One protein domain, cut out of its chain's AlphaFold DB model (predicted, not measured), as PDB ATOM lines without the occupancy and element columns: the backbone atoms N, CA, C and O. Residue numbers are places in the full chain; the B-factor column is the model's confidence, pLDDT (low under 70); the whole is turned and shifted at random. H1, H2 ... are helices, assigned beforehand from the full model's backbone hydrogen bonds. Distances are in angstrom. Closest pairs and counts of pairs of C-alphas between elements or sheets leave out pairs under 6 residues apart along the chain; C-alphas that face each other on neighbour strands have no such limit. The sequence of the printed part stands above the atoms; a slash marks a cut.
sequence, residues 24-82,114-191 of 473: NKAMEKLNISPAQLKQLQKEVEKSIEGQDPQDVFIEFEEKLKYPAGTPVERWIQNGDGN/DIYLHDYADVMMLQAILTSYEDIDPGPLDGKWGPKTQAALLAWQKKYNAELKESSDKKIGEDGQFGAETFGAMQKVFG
ATOM      1  N   ASN A  24     -10.088 -11.075 -12.410       41.34
ATOM      2  CA  ASN A  24      -9.247 -10.607 -11.301       41.34
ATOM      3  C   ASN A  24     -10.018 -10.553  -9.969       41.34
ATOM      4  O   ASN A  24      -9.436 -10.671  -8.893       41.34
ATOM      5  N   LYS A  25     -11.350 -10.469 -10.036       42.69
ATOM      6  CA  LYS A  25     -12.250 -10.472  -8.875       42.69
ATOM      7  C   LYS A  25     -12.371 -11.823  -8.162       42.69
ATOM      8  O   LYS A  25     -12.815 -11.847  -7.015       42.69
ATOM      9  N   ALA A  26     -12.054 -12.933  -8.833       41.06
ATOM     10  CA  ALA A  26     -12.035 -14.261  -8.215       41.06
ATOM     11  C   ALA A  26     -10.738 -14.467  -7.414       41.06
ATOM     12  O   ALA A  26     -10.779 -14.932  -6.280       41.06
ATOM     13  N   MET A  27      -9.614 -13.991  -7.956       40.44
ATOM     14  CA  MET A  27      -8.284 -14.068  -7.339       40.44
ATOM     15  C   MET A  27      -8.159 -13.234  -6.053       40.44
ATOM     16  O   MET A  27      -7.557 -13.696  -5.087       40.44
ATOM     17  N   GLU A  28      -8.787 -12.050  -5.986       41.38
ATOM     18  CA  GLU A  28      -8.833 -11.229  -4.757       41.38
ATOM     19  C   GLU A  28      -9.476 -11.959  -3.562       41.38
ATOM     20  O   GLU A  28      -9.211 -11.605  -2.416       41.38
ATOM     21  N   LYS A  29     -10.312 -12.980  -3.800       44.06
ATOM     22  CA  LYS A  29     -10.947 -13.757  -2.724       44.06
ATOM     23  C   LYS A  29     -10.065 -14.876  -2.172       44.06
ATOM     24  O   LYS A  29     -10.307 -15.309  -1.051       44.06
ATOM     25  N   LEU A  30      -9.077 -15.335  -2.941       42.81
ATOM     26  CA  LEU A  30      -8.251 -16.504  -2.612       42.81
ATOM     27  C   LEU A  30      -6.941 -16.141  -1.901       42.81
ATOM     28  O   LEU A  30      -6.267 -17.020  -1.377       42.81
ATOM     29  N   ASN A  31      -6.590 -14.852  -1.833       52.62
ATOM     30  CA  ASN A  31      -5.415 -14.354  -1.106       52.62
ATOM     31  C   ASN A  31      -4.074 -14.995  -1.552       52.62
ATOM     32  O   ASN A  31      -3.137 -15.099  -0.761       52.62
ATOM     33  N   ILE A  32      -3.973 -15.425  -2.818       52.72
ATOM     34  CA  ILE A  32      -2.759 -16.013  -3.409       52.72
ATOM     35  C   ILE A  32      -1.906 -14.897  -4.021       52.72
ATOM     36  O   ILE A  32      -2.372 -14.130  -4.867       52.72
ATOM     37  N   SER A  33      -0.638 -14.800  -3.619       69.81
ATOM     38  CA  SER A  33       0.296 -13.818  -4.180       69.81
ATOM     39  C   SER A  33       0.716 -14.172  -5.621       69.81
ATOM     40  O   SER A  33       0.786 -15.350  -5.978       69.81
ATOM     41  N   PRO A  34       1.110 -13.188  -6.455       71.50
ATOM     42  CA  PRO A  34       1.647 -13.457  -7.795       71.50
ATOM     43  C   PRO A  34       2.861 -14.404  -7.820       71.50
ATOM     44  O   PRO A  34       3.092 -15.082  -8.820       71.50
ATOM     45  N   ALA A  35       3.644 -14.459  -6.736       70.50
ATOM     46  CA  ALA A  35       4.780 -15.369  -6.604       70.50
ATOM     47  C   ALA A  35       4.328 -16.819  -6.365       70.50
ATOM     48  O   ALA A  35       4.816 -17.718  -7.046       70.50
ATOM     49  N   GLN A  36       3.359 -17.030  -5.465       69.31
ATOM     50  CA  GLN A  36       2.742 -18.344  -5.242       69.31
ATOM     51  C   GLN A  36       2.066 -18.857  -6.514       69.31
ATOM     52  O   GLN A  36       2.197 -20.029  -6.842       69.31
ATOM     53  N   LEU A  37       1.426 -17.966  -7.276       65.50
ATOM     54  CA  LEU A  37       0.835 -18.309  -8.564       65.50
ATOM     55  C   LEU A  37       1.876 -18.841  -9.551       65.50
ATOM     56  O   LEU A  37       1.710 -19.921 -10.102       65.50
ATOM     57  N   LYS A  38       2.977 -18.105  -9.735       71.50
ATOM     58  CA  LYS A  38       4.082 -18.525 -10.607       71.50
ATOM     59  C   LYS A  38       4.736 -19.822 -10.142       71.50
ATOM     60  O   LYS A  38       5.215 -20.583 -10.975       71.50
ATOM     61  N   GLN A  39       4.816 -20.051  -8.834       75.31
ATOM     62  CA  GLN A  39       5.350 -21.297  -8.297       75.31
ATOM     63  C   GLN A  39       4.421 -22.467  -8.621       75.31
ATOM     64  O   GLN A  39       4.890 -23.469  -9.144       75.31
ATOM     65  N   LEU A  40       3.120 -22.309  -8.390       67.19
ATOM     66  CA  LEU A  40       2.141 -23.350  -8.667       67.19
ATOM     67  C   LEU A  40       2.049 -23.650 -10.172       67.19
ATOM     68  O   LEU A  40       2.008 -24.808 -10.559       67.19
ATOM     69  N   GLN A  41       2.144 -22.622 -11.023       69.19
ATOM     70  CA  GLN A  41       2.287 -22.787 -12.474       69.19
ATOM     71  C   GLN A  41       3.515 -23.616 -12.838       69.19
ATOM     72  O   GLN A  41       3.393 -24.573 -13.587       69.19
ATOM     73  N   LYS A  42       4.685 -23.300 -12.272       78.88
ATOM     74  CA  LYS A  42       5.906 -24.081 -12.512       78.88
ATOM     75  C   LYS A  42       5.802 -25.513 -12.004       78.88
ATOM     76  O   LYS A  42       6.377 -26.401 -12.617       78.88
ATOM     77  N   GLU A  43       5.142 -25.737 -10.872       75.25
ATOM     78  CA  GLU A  43       4.938 -27.078 -10.319       75.25
ATOM     79  C   GLU A  43       4.012 -27.908 -11.212       75.25
ATOM     80  O   GLU A  43       4.336 -29.059 -11.483       75.25
ATOM     81  N   VAL A  44       2.939 -27.302 -11.732       68.12
ATOM     82  CA  VAL A  44       2.013 -27.917 -12.695       68.12
ATOM     83  C   VAL A  44       2.692 -28.165 -14.045       68.12
ATOM     84  O   VAL A  44       2.638 -29.271 -14.566       68.12
ATOM     85  N   GLU A  45       3.385 -27.172 -14.607       74.94
ATOM     86  CA  GLU A  45       4.146 -27.320 -15.857       74.94
ATOM     87  C   GLU A  45       5.190 -28.434 -15.734       74.94
ATOM     88  O   GLU A  45       5.295 -29.280 -16.616       74.94
ATOM     89  N   LYS A  46       5.914 -28.479 -14.610       78.25
ATOM     90  CA  LYS A  46       6.922 -29.505 -14.338       78.25
ATOM     91  C   LYS A  46       6.318 -30.888 -14.092       78.25
ATOM     92  O   LYS A  46       6.973 -31.865 -14.432       78.25
ATOM     93  N   SER A  47       5.135 -30.994 -13.479       66.88
ATOM     94  CA  SER A  47       4.465 -32.293 -13.358       66.88
ATOM     95  C   SER A  47       4.005 -32.772 -14.729       66.88
ATOM     96  O   SER A  47       4.267 -33.902 -15.086       66.88
ATOM     97  N   ILE A  48       3.440 -31.902 -15.568       68.19
ATOM     98  CA  ILE A  48       2.962 -32.308 -16.899       68.19
ATOM     99  C   ILE A  48       4.119 -32.632 -17.861       68.19
ATOM    100  O   ILE A  48       3.953 -33.437 -18.777       68.19
ATOM    101  N   GLU A  49       5.297 -32.023 -17.687       78.12
ATOM    102  CA  GLU A  49       6.442 -32.223 -18.578       78.12
ATOM    103  C   GLU A  49       6.955 -33.677 -18.548       78.12
ATOM    104  O   GLU A  49       7.740 -34.082 -17.692       78.12
ATOM    105  N   GLY A  50       6.521 -34.466 -19.538       74.38
ATOM    106  CA  GLY A  50       6.940 -35.855 -19.733       74.38
ATOM    107  C   GLY A  50       6.123 -36.899 -18.964       74.38
ATOM    108  O   GLY A  50       6.477 -38.075 -19.034       74.38
ATOM    109  N   GLN A  51       5.060 -36.498 -18.263       71.44
ATOM    110  CA  GLN A  51       4.092 -37.419 -17.659       71.44
ATOM    111  C   GLN A  51       2.943 -37.726 -18.624       71.44
ATOM    112  O   GLN A  51       2.587 -36.903 -19.474       71.44
ATOM    113  N   ASP A  52       2.350 -38.911 -18.484       76.12
ATOM    114  CA  ASP A  52       1.099 -39.225 -19.165       76.12
ATOM    115  C   ASP A  52      -0.040 -38.369 -18.569       76.12
ATOM    116  O   ASP A  52      -0.102 -38.204 -17.347       76.12
ATOM    117  N   PRO A  53      -0.955 -37.800 -19.374       62.12
ATOM    118  CA  PRO A  53      -2.129 -37.089 -18.867       62.12
ATOM    119  C   PRO A  53      -2.914 -37.798 -17.757       62.12
ATOM    120  O   PRO A  53      -3.475 -37.127 -16.887       62.12
ATOM    121  N   GLN A  54      -2.995 -39.132 -17.801       66.12
ATOM    122  CA  GLN A  54      -3.663 -39.931 -16.777       66.12
ATOM    123  C   GLN A  54      -2.906 -39.863 -15.450       66.12
ATOM    124  O   GLN A  54      -3.529 -39.662 -14.408       66.12
ATOM    125  N   ASP A  55      -1.574 -39.941 -15.487       73.38
ATOM    126  CA  ASP A  55      -0.727 -39.818 -14.297       73.38
ATOM    127  C   ASP A  55      -0.855 -38.424 -13.677       73.38
ATOM    128  O   ASP A  55      -0.986 -38.304 -12.461       73.38
ATOM    129  N   VAL A  56      -0.912 -37.375 -14.508       65.38
ATOM    130  CA  VAL A  56      -1.156 -36.002 -14.041       65.38
ATOM    131  C   VAL A  56      -2.515 -35.909 -13.348       65.38
ATOM    132  O   VAL A  56      -2.609 -35.310 -12.281       65.38
ATOM    133  N   PHE A  57      -3.568 -36.495 -13.928       64.31
ATOM    134  CA  PHE A  57      -4.913 -36.472 -13.346       64.31
ATOM    135  C   PHE A  57      -4.953 -37.171 -11.980       64.31
ATOM    136  O   PHE A  57      -5.444 -36.591 -11.011       64.31
ATOM    137  N   ILE A  58      -4.377 -38.375 -11.893       65.00
ATOM    138  CA  ILE A  58      -4.311 -39.178 -10.664       65.00
ATOM    139  C   ILE A  58      -3.456 -38.476  -9.601       65.00
ATOM    140  O   ILE A  58      -3.890 -38.319  -8.462       65.00
ATOM    141  N   GLU A  59      -2.261 -37.996  -9.957       65.62
ATOM    142  CA  GLU A  59      -1.358 -37.309  -9.027       65.62
ATOM    143  C   GLU A  59      -1.985 -36.011  -8.497       65.62
ATOM    144  O   GLU A  59      -1.811 -35.670  -7.325       65.62
ATOM    145  N   PHE A  60      -2.743 -35.289  -9.326       59.53
ATOM    146  CA  PHE A  60      -3.445 -34.080  -8.902       59.53
ATOM    147  C   PHE A  60      -4.623 -34.399  -7.973       59.53
ATOM    148  O   PHE A  60      -4.776 -33.736  -6.946       59.53
ATOM    149  N   GLU A  61      -5.402 -35.443  -8.275       55.25
ATOM    150  CA  GLU A  61      -6.468 -35.955  -7.402       55.25
ATOM    151  C   GLU A  61      -5.909 -36.395  -6.034       55.25
ATOM    152  O   GLU A  61      -6.467 -36.055  -4.988       55.25
ATOM    153  N   GLU A  62      -4.747 -37.061  -6.011       58.25
ATOM    154  CA  GLU A  62      -4.065 -37.480  -4.781       58.25
ATOM    155  C   GLU A  62      -3.433 -36.317  -3.993       58.25
ATOM    156  O   GLU A  62      -3.482 -36.309  -2.756       58.25
ATOM    157  N   LYS A  63      -2.828 -35.332  -4.675       52.56
ATOM    158  CA  LYS A  63      -2.163 -34.169  -4.053       52.56
ATOM    159  C   LYS A  63      -3.125 -33.087  -3.587       52.56
ATOM    160  O   LYS A  63      -2.781 -32.343  -2.670       52.56
ATOM    161  N   LEU A  64      -4.331 -33.020  -4.145       45.25
ATOM    162  CA  LEU A  64      -5.409 -32.163  -3.648       45.25
ATOM    163  C   LEU A  64      -5.971 -32.617  -2.288       45.25
ATOM    164  O   LEU A  64      -6.947 -32.034  -1.812       45.25
ATOM    165  N   LYS A  65      -5.339 -33.583  -1.598       43.75
ATOM    166  CA  LYS A  65      -5.509 -33.765  -0.149       43.75
ATOM    167  C   LYS A  65      -5.282 -32.424   0.557       43.75
ATOM    168  O   LYS A  65      -4.155 -31.962   0.717       43.75
ATOM    169  N   TYR A  66      -6.394 -31.797   0.938       36.50
ATOM    170  CA  TYR A  66      -6.452 -30.497   1.596       36.50
ATOM    171  C   TYR A  66      -5.411 -30.400   2.729       36.50
ATOM    172  O   TYR A  66      -5.276 -31.350   3.500       36.50
ATOM    173  N   PRO A  67      -4.679 -29.278   2.869       33.47
ATOM    174  CA  PRO A  67      -3.616 -29.159   3.860       33.47
ATOM    175  C   PRO A  67      -4.107 -29.365   5.299       33.47
ATOM    176  O   PRO A  67      -5.262 -29.073   5.639       33.47
ATOM    177  N   ALA A  68      -3.171 -29.814   6.142       30.70
ATOM    178  CA  ALA A  68      -3.411 -30.117   7.543       30.70
ATOM    179  C   ALA A  68      -4.055 -28.925   8.286       30.70
ATOM    180  O   ALA A  68      -3.496 -27.825   8.299       30.70
ATOM    181  N   GLY A  69      -5.217 -29.117   8.918       33.53
ATOM    182  CA  GLY A  69      -5.928 -28.092   9.701       33.53
ATOM    183  C   GLY A  69      -6.984 -27.279   8.938       33.53
ATOM    184  O   GLY A  69      -7.592 -26.350   9.502       33.53
ATOM    185  N   THR A  70      -7.263 -27.635   7.682       40.44
ATOM    186  CA  THR A  70      -8.402 -27.083   6.942       40.44
ATOM    187  C   THR A  70      -9.738 -27.458   7.604       40.44
ATOM    188  O   THR A  70      -9.835 -28.442   8.344       40.44
ATOM    189  N   PRO A  71     -10.805 -26.667   7.389       36.16
ATOM    190  CA  PRO A  71     -12.135 -26.977   7.914       36.16
ATOM    191  C   PRO A  71     -12.670 -28.358   7.499       36.16
ATOM    192  O   PRO A  71     -13.420 -28.949   8.268       36.16
ATOM    193  N   VAL A  72     -12.251 -28.877   6.336       38.03
ATOM    194  CA  VAL A  72     -12.596 -30.215   5.818       38.03
ATOM    195  C   VAL A  72     -11.993 -31.320   6.690       38.03
ATOM    196  O   VAL A  72     -12.679 -32.261   7.075       38.03
ATOM    197  N   GLU A  73     -10.736 -31.172   7.098       43.06
ATOM    198  CA  GLU A  73     -10.049 -32.169   7.921       43.06
ATOM    199  C   GLU A  73     -10.485 -32.109   9.397       43.06
ATOM    200  O   GLU A  73     -10.673 -33.139  10.041       43.06
ATOM    201  N   ARG A  74     -10.776 -30.905   9.919       43.47
ATOM    202  CA  ARG A  74     -11.429 -30.735  11.235       43.47
ATOM    203  C   ARG A  74     -12.857 -31.279  11.266       43.47
ATOM    204  O   ARG A  74     -13.363 -31.576  12.343       43.47
ATOM    205  N   TRP A  75     -13.514 -31.378  10.120       45.66
ATOM    206  CA  TRP A  75     -14.853 -31.942   9.996       45.66
ATOM    207  C   TRP A  75     -14.809 -33.479   9.964       45.66
ATOM    208  O   TRP A  75     -15.543 -34.100  10.725       45.66
ATOM    209  N   ILE A  76     -13.851 -34.070   9.240       45.09
ATOM    210  CA  ILE A  76     -13.536 -35.514   9.284       45.09
ATOM    211  C   ILE A  76     -13.112 -35.967  10.699       45.09
ATOM    212  O   ILE A  76     -13.407 -37.085  11.110       45.09
ATOM    213  N   GLN A  77     -12.435 -35.108  11.472       47.38
ATOM    214  CA  GLN A  77     -11.974 -35.438  12.830       47.38
ATOM    215  C   GLN A  77     -13.045 -35.310  13.934       47.38
ATOM    216  O   GLN A  77     -12.858 -35.887  15.003       47.38
ATOM    217  N   ASN A  78     -14.141 -34.566  13.720       46.47
ATOM    218  CA  ASN A  78     -15.131 -34.242  14.768       46.47
ATOM    219  C   ASN A  78     -16.531 -34.853  14.548       46.47
ATOM    220  O   ASN A  78     -17.427 -34.629  15.361       46.47
ATOM    221  N   GLY A  79     -16.736 -35.609  13.470       43.25
ATOM    222  CA  GLY A  79     -17.995 -36.271  13.129       43.25
ATOM    223  C   GLY A  79     -17.779 -37.221  11.956       43.25
ATOM    224  O   GLY A  79     -16.781 -37.107  11.258       43.25
ATOM    225  N   ASP A  80     -18.702 -38.156  11.754       47.50
ATOM    226  CA  ASP A  80     -18.681 -39.301  10.822       47.50
ATOM    227  C   ASP A  80     -18.450 -38.986   9.328       47.50
ATOM    228  O   ASP A  80     -18.498 -39.890   8.496       47.50
ATOM    229  N   GLY A  81     -18.160 -37.733   8.975       52.44
ATOM    230  CA  GLY A  81     -17.717 -37.356   7.639       52.44
ATOM    231  C   GLY A  81     -18.778 -37.566   6.563       52.44
ATOM    232  O   GLY A  81     -18.421 -37.657   5.390       52.44
ATOM    233  N   ASN A  82     -20.063 -37.641   6.928       51.19
ATOM    234  CA  ASN A  82     -21.137 -37.832   5.964       51.19
ATOM    235  C   ASN A  82     -22.139 -36.666   5.976       51.19
ATOM    236  O   ASN A  82     -22.877 -36.468   6.935       51.19
ATOM    237  N   ASP A 114     -25.698 -26.213 -13.902       38.12
ATOM    238  CA  ASP A 114     -24.439 -25.477 -13.895       38.12
ATOM    239  C   ASP A 114     -23.531 -26.039 -12.788       38.12
ATOM    240  O   ASP A 114     -23.603 -25.609 -11.637       38.12
ATOM    241  N   ILE A 115     -22.694 -27.025 -13.125       44.38
ATOM    242  CA  ILE A 115     -21.528 -27.358 -12.296       44.38
ATOM    243  C   ILE A 115     -20.451 -26.329 -12.630       44.38
ATOM    244  O   ILE A 115     -20.113 -26.132 -13.796       44.38
ATOM    245  N   TYR A 116     -19.962 -25.627 -11.611       54.25
ATOM    246  CA  TYR A 116     -18.904 -24.640 -11.760       54.25
ATOM    247  C   TYR A 116     -17.562 -25.330 -11.508       54.25
ATOM    248  O   TYR A 116     -17.412 -26.065 -10.539       54.25
ATOM    249  N   LEU A 117     -16.561 -25.034 -12.335       60.53
ATOM    250  CA  LEU A 117     -15.175 -25.059 -11.871       60.53
ATOM    251  C   LEU A 117     -15.104 -23.973 -10.799       60.53
ATOM    252  O   LEU A 117     -15.196 -22.780 -11.109       60.53
ATOM    253  N   HIS A 118     -15.153 -24.392  -9.539       59.91
ATOM    254  CA  HIS A 118     -15.398 -23.488  -8.423       59.91
ATOM    255  C   HIS A 118     -14.124 -22.751  -8.023       59.91
ATOM    256  O   HIS A 118     -14.224 -21.665  -7.442       59.91
ATOM    257  N   ASP A 119     -12.959 -23.291  -8.385       82.44
ATOM    258  CA  ASP A 119     -11.681 -22.697  -8.043       82.44
ATOM    259  C   ASP A 119     -10.706 -22.601  -9.226       82.44
ATOM    260  O   ASP A 119     -10.786 -23.309 -10.233       82.44
ATOM    261  N   TYR A 120      -9.745 -21.694  -9.074       87.50
ATOM    262  CA  TYR A 120      -8.610 -21.496  -9.972       87.50
ATOM    263  C   TYR A 120      -7.859 -22.811 -10.246       87.50
ATOM    264  O   TYR A 120      -7.390 -23.049 -11.361       87.50
ATOM    265  N   ALA A 121      -7.781 -23.679  -9.231       89.19
ATOM    266  CA  ALA A 121      -7.166 -24.998  -9.322       89.19
ATOM    267  C   ALA A 121      -7.882 -25.910 -10.329       89.19
ATOM    268  O   ALA A 121      -7.212 -26.527 -11.155       89.19
ATOM    269  N   ASP A 122      -9.218 -25.936 -10.334       91.00
ATOM    270  CA  ASP A 122      -9.979 -26.813 -11.228       91.00
ATOM    271  C   ASP A 122      -9.812 -26.390 -12.693       91.00
ATOM    272  O   ASP A 122      -9.654 -27.223 -13.586       91.00
ATOM    273  N   VAL A 123      -9.821 -25.076 -12.957       94.81
ATOM    274  CA  VAL A 123      -9.621 -24.542 -14.313       94.81
ATOM    275  C   VAL A 123      -8.228 -24.885 -14.822       94.81
ATOM    276  O   VAL A 123      -8.071 -25.268 -15.976       94.81
ATOM    277  N   MET A 124      -7.215 -24.765 -13.972       95.31
ATOM    278  CA  MET A 124      -5.836 -25.075 -14.332       95.31
ATOM    279  C   MET A 124      -5.619 -26.573 -14.540       95.31
ATOM    280  O   MET A 124      -4.942 -26.950 -15.490       95.31
ATOM    281  N   MET A 125      -6.243 -27.420 -13.718       93.75
ATOM    282  CA  MET A 125      -6.274 -28.867 -13.932       93.75
ATOM    283  C   MET A 125      -6.922 -29.191 -15.281       93.75
ATOM    284  O   MET A 125      -6.359 -29.935 -16.077       93.75
ATOM    285  N   LEU A 126      -8.063 -28.577 -15.599       96.12
ATOM    286  CA  LEU A 126      -8.688 -28.753 -16.905       96.12
ATOM    287  C   LEU A 126      -7.776 -28.288 -18.047       96.12
ATOM    288  O   LEU A 126      -7.655 -28.983 -19.052       96.12
ATOM    289  N   GLN A 127      -7.140 -27.123 -17.921       96.75
ATOM    290  CA  GLN A 127      -6.190 -26.629 -18.916       96.75
ATOM    291  C   GLN A 127      -5.012 -27.611 -19.082       96.75
ATOM    292  O   GLN A 127      -4.602 -27.880 -20.206       96.75
ATOM    293  N   ALA A 128      -4.510 -28.210 -18.001       95.88
ATOM    294  CA  ALA A 128      -3.465 -29.230 -18.052       95.88
ATOM    295  C   ALA A 128      -3.920 -30.474 -18.831       95.88
ATOM    296  O   ALA A 128      -3.263 -30.881 -19.788       95.88
ATOM    297  N   ILE A 129      -5.095 -31.011 -18.488       95.25
ATOM    298  CA  ILE A 129      -5.704 -32.160 -19.172       95.25
ATOM    299  C   ILE A 129      -5.903 -31.860 -20.661       95.25
ATOM    300  O   ILE A 129      -5.558 -32.672 -21.513       95.25
ATOM    301  N   LEU A 130      -6.437 -30.687 -21.005       96.25
ATOM    302  CA  LEU A 130      -6.682 -30.311 -22.398       96.25
ATOM    303  C   LEU A 130      -5.378 -30.169 -23.194       96.25
ATOM    304  O   LEU A 130      -5.339 -30.605 -24.340       96.25
ATOM    305  N   THR A 131      -4.318 -29.632 -22.581       96.19
ATOM    306  CA  THR A 131      -2.985 -29.475 -23.202       96.19
ATOM    307  C   THR A 131      -2.337 -30.816 -23.548       96.19
ATOM    308  O   THR A 131      -1.499 -30.892 -24.441       96.19
ATOM    309  N   SER A 132      -2.731 -31.887 -22.863       94.31
ATOM    310  CA  SER A 132      -2.193 -33.224 -23.109       94.31
ATOM    311  C   SER A 132      -2.634 -33.848 -24.446       94.31
ATOM    312  O   SER A 132      -2.053 -34.839 -24.886       94.31
ATOM    313  N   TYR A 133      -3.633 -33.271 -25.124       94.62
ATOM    314  CA  TYR A 133      -4.043 -33.700 -26.461       94.62
ATOM    315  C   TYR A 133      -3.269 -32.950 -27.549       94.62
ATOM    316  O   TYR A 133      -3.291 -31.722 -27.574       94.62
ATOM    317  N   GLU A 134      -2.699 -33.685 -28.517       90.75
ATOM    318  CA  GLU A 134      -1.813 -33.148 -29.576       90.75
ATOM    319  C   GLU A 134      -2.390 -31.966 -30.397       90.75
ATOM    320  O   GLU A 134      -1.615 -31.211 -30.978       90.75
ATOM    321  N   ASP A 135      -3.711 -31.734 -30.391       95.44
ATOM    322  CA  ASP A 135      -4.382 -30.704 -31.207       95.44
ATOM    323  C   ASP A 135      -5.262 -29.719 -30.410       95.44
ATOM    324  O   ASP A 135      -6.085 -29.000 -30.990       95.44
ATOM    325  N   ILE A 136      -5.155 -29.695 -29.079       97.31
ATOM    326  CA  ILE A 136      -6.028 -28.877 -28.228       97.31
ATOM    327  C   ILE A 136      -5.183 -27.890 -27.409       97.31
ATOM    328  O   ILE A 136      -4.536 -28.265 -26.442       97.31
ATOM    329  N   ASP A 137      -5.222 -26.603 -27.783       97.75
ATOM    330  CA  ASP A 137      -4.575 -25.495 -27.051       97.75
ATOM    331  C   ASP A 137      -5.600 -24.758 -26.163       97.75
ATOM    332  O   ASP A 137      -6.349 -23.909 -26.666       97.75
ATOM    333  N   PRO A 138      -5.650 -25.022 -24.842       97.75
ATOM    334  CA  PRO A 138      -6.519 -24.294 -23.918       97.75
ATOM    335  C   PRO A 138      -6.012 -22.890 -23.578       97.75
ATOM    336  O   PRO A 138      -6.690 -22.160 -22.846       97.75
ATOM    337  N   GLY A 139      -4.875 -22.474 -24.139       97.69
ATOM    338  CA  GLY A 139      -4.150 -21.278 -23.756       97.69
ATOM    339  C   GLY A 139      -3.173 -21.544 -22.607       97.69
ATOM    340  O   GLY A 139      -2.818 -22.689 -22.342       97.69
ATOM    341  N   PRO A 140      -2.693 -20.484 -21.935       97.19
ATOM    342  CA  PRO A 140      -1.769 -20.637 -20.816       97.19
ATOM    343  C   PRO A 140      -2.407 -21.421 -19.656       97.19
ATOM    344  O   PRO A 140      -3.597 -21.263 -19.391       97.19
ATOM    345  N   LEU A 141      -1.595 -22.205 -18.936       96.69
ATOM    346  CA  LEU A 141      -1.965 -22.889 -17.688       96.69
ATOM    347  C   LEU A 141      -2.028 -21.875 -16.535       96.69
ATOM    348  O   LEU A 141      -1.176 -21.819 -15.649       96.69
ATOM    349  N   ASP A 142      -2.989 -20.967 -16.608       95.69
ATOM    350  CA  ASP A 142      -3.102 -19.814 -15.723       95.69
ATOM    351  C   ASP A 142      -4.367 -19.817 -14.880       95.69
ATOM    352  O   ASP A 142      -4.707 -18.770 -14.338       95.69
ATOM    353  N   GLY A 143      -5.090 -20.940 -14.810       94.81
ATOM    354  CA  GLY A 143      -6.310 -21.093 -14.015       94.81
ATOM    355  C   GLY A 143      -7.424 -20.106 -14.374       94.81
ATOM    356  O   GLY A 143      -8.414 -19.996 -13.647       94.81
ATOM    357  N   LYS A 144      -7.297 -19.363 -15.483       95.75
ATOM    358  CA  LYS A 144      -8.309 -18.415 -15.944       95.75
ATOM    359  C   LYS A 144      -9.124 -19.040 -17.053       95.75
ATOM    360  O   LYS A 144      -8.634 -19.366 -18.129       95.75
ATOM    361  N   TRP A 145     -10.429 -19.095 -16.823       95.94
ATOM    362  CA  TRP A 145     -11.367 -19.530 -17.841       95.94
ATOM    363  C   TRP A 145     -11.505 -18.464 -18.936       95.94
ATOM    364  O   TRP A 145     -12.284 -17.514 -18.815       95.94
ATOM    365  N   GLY A 146     -10.709 -18.593 -19.999       96.62
ATOM    366  CA  GLY A 146     -10.705 -17.684 -21.143       96.62
ATOM    367  C   GLY A 146     -11.385 -18.257 -22.393       96.62
ATOM    368  O   GLY A 146     -11.708 -19.445 -22.449       96.62
ATOM    369  N   PRO A 147     -11.543 -17.443 -23.458       97.50
ATOM    370  CA  PRO A 147     -12.080 -17.906 -24.741       97.50
ATOM    371  C   PRO A 147     -11.301 -19.081 -25.346       97.50
ATOM    372  O   PRO A 147     -11.902 -19.937 -25.989       97.50
ATOM    373  N   LYS A 148      -9.978 -19.144 -25.121       97.88
ATOM    374  CA  LYS A 148      -9.140 -20.274 -25.544       97.88
ATOM    375  C   LYS A 148      -9.498 -21.562 -24.804       97.88
ATOM    376  O   LYS A 148      -9.773 -22.561 -25.453       97.88
ATOM    377  N   THR A 149      -9.588 -21.519 -23.476       98.00
ATOM    378  CA  THR A 149      -9.961 -22.681 -22.654       98.00
ATOM    379  C   THR A 149     -11.353 -23.193 -23.022       98.00
ATOM    380  O   THR A 149     -11.544 -24.392 -23.201       98.00
ATOM    381  N   GLN A 150     -12.309 -22.287 -23.249       97.81
ATOM    382  CA  GLN A 150     -13.646 -22.651 -23.720       97.81
ATOM    383  C   GLN A 150     -13.625 -23.304 -25.115       97.81
ATOM    384  O   GLN A 150     -14.314 -24.297 -25.345       97.81
ATOM    385  N   ALA A 151     -12.851 -22.756 -26.058       97.88
ATOM    386  CA  ALA A 151     -12.723 -23.316 -27.402       97.88
ATOM    387  C   ALA A 151     -12.032 -24.689 -27.392       97.88
ATOM    388  O   ALA A 151     -12.468 -25.591 -28.106       97.88
ATOM    389  N   ALA A 152     -11.012 -24.860 -26.552       98.00
ATOM    390  CA  ALA A 152     -10.327 -26.125 -26.332       98.00
ATOM    391  C   ALA A 152     -11.257 -27.187 -25.745       98.00
ATOM    392  O   ALA A 152     -11.309 -28.302 -26.259       98.00
ATOM    393  N   LEU A 153     -12.065 -26.830 -24.740       97.88
ATOM    394  CA  LEU A 153     -13.047 -27.756 -24.189       97.88
ATOM    395  C   LEU A 153     -14.097 -28.161 -25.230       97.88
ATOM    396  O   LEU A 153     -14.438 -29.334 -25.338       97.88
ATOM    397  N   LEU A 154     -14.578 -27.212 -26.037       97.81
ATOM    398  CA  LEU A 154     -15.511 -27.508 -27.123       97.81
ATOM    399  C   LEU A 154     -14.894 -28.444 -28.177       97.81
ATOM    400  O   LEU A 154     -15.574 -29.335 -28.688       97.81
ATOM    401  N   ALA A 155     -13.618 -28.244 -28.520       97.69
ATOM    402  CA  ALA A 155     -12.894 -29.123 -29.434       97.69
ATOM    403  C   ALA A 155     -12.762 -30.537 -28.853       97.69
ATOM    404  O   ALA A 155     -13.025 -31.515 -29.555       97.69
ATOM    405  N   TRP A 156     -12.455 -30.639 -27.558       97.56
ATOM    406  CA  TRP A 156     -12.404 -31.906 -26.839       97.56
ATOM    407  C   TRP A 156     -13.759 -32.627 -26.831       97.56
ATOM    408  O   TRP A 156     -13.826 -33.791 -27.214       97.56
ATOM    409  N   GLN A 157     -14.854 -31.936 -26.488       97.12
ATOM    410  CA  GLN A 157     -16.209 -32.514 -26.472       97.12
ATOM    411  C   GLN A 157     -16.600 -33.088 -27.842       97.12
ATOM    412  O   GLN A 157     -17.149 -34.187 -27.933       97.12
ATOM    413  N   LYS A 158     -16.274 -32.368 -28.924       96.81
ATOM    414  CA  LYS A 158     -16.492 -32.826 -30.304       96.81
ATOM    415  C   LYS A 158     -15.671 -34.062 -30.639       96.81
ATOM    416  O   LYS A 158     -16.203 -34.993 -31.239       96.81
ATOM    417  N   LYS A 159     -14.390 -34.069 -30.257       95.94
ATOM    418  CA  LYS A 159     -13.491 -35.207 -30.468       95.94
ATOM    419  C   LYS A 159     -14.005 -36.443 -29.727       95.94
ATOM    420  O   LYS A 159     -14.231 -37.466 -30.364       95.94
ATOM    421  N   TYR A 160     -14.338 -36.301 -28.445       95.31
ATOM    422  CA  TYR A 160     -14.936 -37.360 -27.630       95.31
ATOM    423  C   TYR A 160     -16.216 -37.930 -28.266       95.31
ATOM    424  O   TYR A 160     -16.343 -39.138 -28.457       95.31
ATOM    425  N   ASN A 161     -17.149 -37.067 -28.686       95.38
ATOM    426  CA  ASN A 161     -18.396 -37.492 -29.334       95.38
ATOM    427  C   ASN A 161     -18.199 -38.161 -30.705       95.38
ATOM    428  O   ASN A 161     -19.071 -38.926 -31.129       95.38
ATOM    429  N   ALA A 162     -17.118 -37.843 -31.421       94.12
ATOM    430  CA  ALA A 162     -16.769 -38.469 -32.693       94.12
ATOM    431  C   ALA A 162     -16.099 -39.840 -32.497       94.12
ATOM    432  O   ALA A 162     -16.297 -40.742 -33.310       94.12
ATOM    433  N   GLU A 163     -15.335 -39.999 -31.415       93.19
ATOM    434  CA  GLU A 163     -14.645 -41.239 -31.047       93.19
ATOM    435  C   GLU A 163     -15.562 -42.271 -30.379       93.19
ATOM    436  O   GLU A 163     -15.249 -43.462 -30.397       93.19
ATOM    437  N   LEU A 164     -16.726 -41.847 -29.871       92.12
ATOM    438  CA  LEU A 164     -17.839 -42.716 -29.475       92.12
ATOM    439  C   LEU A 164     -18.405 -43.480 -30.694       92.12
ATOM    440  O   LEU A 164     -19.495 -43.202 -31.199       92.12
ATOM    441  N   LYS A 165     -17.645 -44.456 -31.201       73.56
ATOM    442  CA  LYS A 165     -18.083 -45.425 -32.208       73.56
ATOM    443  C   LYS A 165     -18.994 -46.445 -31.532       73.56
ATOM    444  O   LYS A 165     -18.521 -47.257 -30.748       73.56
ATOM    445  N   GLU A 166     -20.290 -46.384 -31.832       64.69
ATOM    446  CA  GLU A 166     -21.312 -47.403 -31.513       64.69
ATOM    447  C   GLU A 166     -21.484 -47.822 -30.040       64.69
ATOM    448  O   GLU A 166     -22.364 -48.636 -29.748       64.69
ATOM    449  N   SER A 167     -20.723 -47.271 -29.090       64.94
ATOM    450  CA  SER A 167     -20.950 -47.570 -27.683       64.94
ATOM    451  C   SER A 167     -22.297 -46.988 -27.255       64.94
ATOM    452  O   SER A 167     -22.729 -45.924 -27.701       64.94
ATOM    453  N   SER A 168     -22.986 -47.698 -26.365       75.81
ATOM    454  CA  SER A 168     -24.228 -47.244 -25.731       75.81
ATOM    455  C   SER A 168     -24.040 -45.995 -24.857       75.81
ATOM    456  O   SER A 168     -24.983 -45.562 -24.191       75.81
ATOM    457  N   ASP A 169     -22.836 -45.417 -24.835       85.88
ATOM    458  CA  ASP A 169     -22.549 -44.205 -24.102       85.88
ATOM    459  C   ASP A 169     -23.291 -43.024 -24.733       85.88
ATOM    460  O   ASP A 169     -23.294 -42.774 -25.942       85.88
ATOM    461  N   LYS A 170     -23.960 -42.278 -23.863       92.12
ATOM    462  CA  LYS A 170     -24.683 -41.070 -24.225       92.12
ATOM    463  C   LYS A 170     -23.679 -40.001 -24.674       92.12
ATOM    464  O   LYS A 170     -22.758 -39.682 -23.926       92.12
ATOM    465  N   LYS A 171     -23.905 -39.405 -25.851       95.31
ATOM    466  CA  LYS A 171     -23.183 -38.198 -26.286       95.31
ATOM    467  C   LYS A 171     -23.328 -37.082 -25.254       95.31
ATOM    468  O   LYS A 171     -24.426 -36.871 -24.732       95.31
ATOM    469  N   ILE A 172     -22.242 -36.358 -25.021       96.19
ATOM    470  CA  ILE A 172     -22.232 -35.176 -24.155       96.19
ATOM    471  C   ILE A 172     -22.571 -33.916 -24.958       96.19
ATOM    472  O   ILE A 172     -22.470 -33.906 -26.189       96.19
ATOM    473  N   GLY A 173     -22.988 -32.850 -24.272       96.19
ATOM    474  CA  GLY A 173     -23.186 -31.538 -24.894       96.19
ATOM    475  C   GLY A 173     -21.900 -30.972 -25.516       96.19
ATOM    476  O   GLY A 173     -20.822 -31.105 -24.950       96.19
ATOM    477  N   GLU A 174     -22.022 -30.327 -26.681       97.38
ATOM    478  CA  GLU A 174     -20.936 -29.615 -27.380       97.38
ATOM    479  C   GLU A 174     -21.112 -28.097 -27.226       97.38
ATOM    480  O   GLU A 174     -21.373 -27.367 -28.186       97.38
ATOM    481  N   ASP A 175     -21.053 -27.613 -25.991       97.19
ATOM    482  CA  ASP A 175     -21.327 -26.219 -25.622       97.19
ATOM    483  C   ASP A 175     -20.093 -25.464 -25.100       97.19
ATOM    484  O   ASP A 175     -20.159 -24.252 -24.854       97.19
ATOM    485  N   GLY A 176     -18.960 -26.160 -24.962       96.62
ATOM    486  CA  GLY A 176     -17.748 -25.639 -24.344       96.62
ATOM    487  C   GLY A 176     -17.934 -25.328 -22.860       96.62
ATOM    488  O   GLY A 176     -17.209 -24.490 -22.336       96.62
ATOM    489  N   GLN A 177     -18.920 -25.928 -22.189       95.81
ATOM    490  CA  GLN A 177     -19.126 -25.802 -20.750       95.81
ATOM    491  C   GLN A 177     -18.619 -27.044 -20.024       95.81
ATOM    492  O   GLN A 177     -18.836 -28.177 -20.451       95.81
ATOM    493  N   PHE A 178     -17.966 -26.833 -18.884       95.31
ATOM    494  CA  PHE A 178     -17.491 -27.926 -18.046       95.31
ATOM    495  C   PHE A 178     -18.570 -28.375 -17.053       95.31
ATOM    496  O   PHE A 178     -18.517 -28.060 -15.871       95.31
ATOM    497  N   GLY A 179     -19.594 -29.063 -17.563       93.69
ATOM    498  CA  GLY A 179     -20.683 -29.620 -16.752       93.69
ATOM    499  C   GLY A 179     -20.449 -31.071 -16.313       93.69
ATOM    500  O   GLY A 179     -19.485 -31.712 -16.729       93.69
ATOM    501  N   ALA A 180     -21.397 -31.627 -15.547       91.69
ATOM    502  CA  ALA A 180     -21.362 -33.007 -15.036       91.69
ATOM    503  C   ALA A 180     -21.081 -34.058 -16.121       91.69
ATOM    504  O   ALA A 180     -20.295 -34.980 -15.922       91.69
ATOM    505  N   GLU A 181     -21.719 -33.907 -17.286       94.44
ATOM    506  CA  GLU A 181     -21.555 -34.836 -18.407       94.44
ATOM    507  C   GLU A 181     -20.133 -34.781 -18.979       94.44
ATOM    508  O   GLU A 181     -19.548 -35.818 -19.276       94.44
ATOM    509  N   THR A 182     -19.558 -33.579 -19.083       95.94
ATOM    510  CA  THR A 182     -18.190 -33.376 -19.581       95.94
ATOM    511  C   THR A 182     -17.165 -33.902 -18.583       95.94
ATOM    512  O   THR A 182     -16.236 -34.597 -18.982       95.94
ATOM    513  N   PHE A 183     -17.371 -33.646 -17.288       94.00
ATOM    514  CA  PHE A 183     -16.526 -34.186 -16.226       94.00
ATOM    515  C   PHE A 183     -16.546 -35.720 -16.211       94.00
ATOM    516  O   PHE A 183     -15.492 -36.342 -16.261       94.00
ATOM    517  N   GLY A 184     -17.730 -36.339 -16.239       93.19
ATOM    518  CA  GLY A 184     -17.853 -37.799 -16.280       93.19
ATOM    519  C   GLY A 184     -17.251 -38.415 -17.547       93.19
ATOM    520  O   GLY A 184     -16.662 -39.491 -17.495       93.19
ATOM    521  N   ALA A 185     -17.351 -37.732 -18.691       94.25
ATOM    522  CA  ALA A 185     -16.681 -38.153 -19.916       94.25
ATOM    523  C   ALA A 185     -15.153 -38.062 -19.797       94.25
ATOM    524  O   ALA A 185     -14.469 -39.002 -20.191       94.25
ATOM    525  N   MET A 186     -14.617 -36.988 -19.207       94.19
ATOM    526  CA  MET A 186     -13.182 -36.874 -18.936       94.19
ATOM    527  C   MET A 186     -12.717 -37.953 -17.965       94.19
ATOM    528  O   MET A 186     -11.755 -38.646 -18.266       94.19
ATOM    529  N   GLN A 187     -13.438 -38.199 -16.872       91.31
ATOM    530  CA  GLN A 187     -13.122 -39.297 -15.957       91.31
ATOM    531  C   GLN A 187     -13.143 -40.667 -16.644       91.31
ATOM    532  O   GLN A 187     -12.348 -41.521 -16.293       91.31
ATOM    533  N   LYS A 188     -13.992 -40.906 -17.646       91.56
ATOM    534  CA  LYS A 188     -13.948 -42.170 -18.403       91.56
ATOM    535  C   LYS A 188     -12.708 -42.310 -19.288       91.56
ATOM    536  O   LYS A 188     -12.323 -43.431 -19.599       91.56
ATOM    537  N   VAL A 189     -12.152 -41.194 -19.758       91.44
ATOM    538  CA  VAL A 189     -10.958 -41.180 -20.619       91.44
ATOM    539  C   VAL A 189      -9.676 -41.182 -19.782       91.44
ATOM    540  O   VAL A 189      -8.692 -41.810 -20.169       91.44
ATOM    541  N   PHE A 190      -9.698 -40.497 -18.637       86.31
ATOM    542  CA  PHE A 190      -8.524 -40.231 -17.804       86.31
ATOM    543  C   PHE A 190      -8.511 -40.961 -16.474       86.31
ATOM    544  O   PHE A 190      -7.448 -41.321 -15.981       86.31
ATOM    545  N   GLY A 191      -9.681 -41.155 -15.878       76.94
ATOM    546  CA  GLY A 191      -9.812 -41.903 -14.646       76.94
ATOM    547  C   GLY A 191      -9.452 -43.353 -14.910       76.94
ATOM    548  O   GLY A 191      -9.968 -43.988 -15.834       76.94
TER     549      GLY A 191
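AT A GLANCE: This is residues 24 to 82 and 114 to 191 of the 473 residues of an uncharacterized protein of Candidatus Peregrinibacteria bacterium CG11_big_fil_rev_8_21_14_0_20_46_8 (UniProt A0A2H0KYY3). A cluster of short helices gathers round H5 in the middle: H2 and H6 lie on opposite sides of it, with H3 and H7 between them in an arc, and two long loops, residues 132 to 146 and 164 to 179, join H5 to H6 and H6 to H7. H4 sits far out on an arm, where residues 66 to 71 and 74 to 80 stick out; H1 lies off the cluster near the first residue of H5, and residues 163 to 168 make another projecting loop. The printed part has 137 residues with seven named helices, H1 to H7 in order, and no named strand; the class is all helix, with 81 residues in helices. The whole is compact, with a radius of gyration of the C-alphas of 16.4 A, and spans 48 by 38 by 31 A.

IN THESE COORDINATES: H1, residues 24 to 30, begins at C-alpha 24 (-9.247, -10.607, -11.301). H2, residues 34 to 48, is 21.0 A long, and H3, residues 53 to 63, is 15.1 A. H4 is residues 71 to 78. After the cut, H5, residues 120 to 131, begins at C-alpha 120 (-8.610, -21.496, -9.972) and is 16.4 A long. H6, residues 147 to 163, is the longest at 24.3 A. H7, residues 180 to 190, is 15.0 A long and ends at C-alpha 190 (-8.524, -40.231, -17.804).

HOW THE PARTS SIT: H5 touches H3 with residues 125 to 129 alone, at a shallow tilt of 19 degrees, opposite ways; the closest C-alphas, of Pro 53 and Ile 129, are 6.1 A apart. H5 touches H6 with residues 127 to 130 alone, at a steep tilt of 52 degrees; the closest C-alphas, of Gln 127 and Thr 149, are 6.6 A apart. H3 and H7 only just touch, with 3 pairs of C-alphas within 8 A, the closest being Gln 54 and Phe 190 at 5.0 A. The helix packing is mostly crossed, but only just. H2 and H5 are close but not clearly touching; their closest C-alphas, of Ile 48 and Ala 128, are 7.2 A apart. H5 and H7 are near each other. H4 is apart from H3 and H5, among others. Every O i to N i+4 pair is within hydrogen-bond range in H2 to H7; in H1 1 of 3 is, beside 3 of 4 O i to N i+3 pairs.

THE WHOLE: The C-alphas farthest apart, of Asn 78 and Glu 166, are 48.5 A apart. Residues 83 to 113 are not printed, and C-alphas 82 and 114 are 23.6 A apart across the cut. The links H5 to H6 and H6 to H7 are long. The mean pLDDT of the printed part is 75.8; 53 residues are under 70, among them residues 24 to 33, 56 to 82 and 114 to 118.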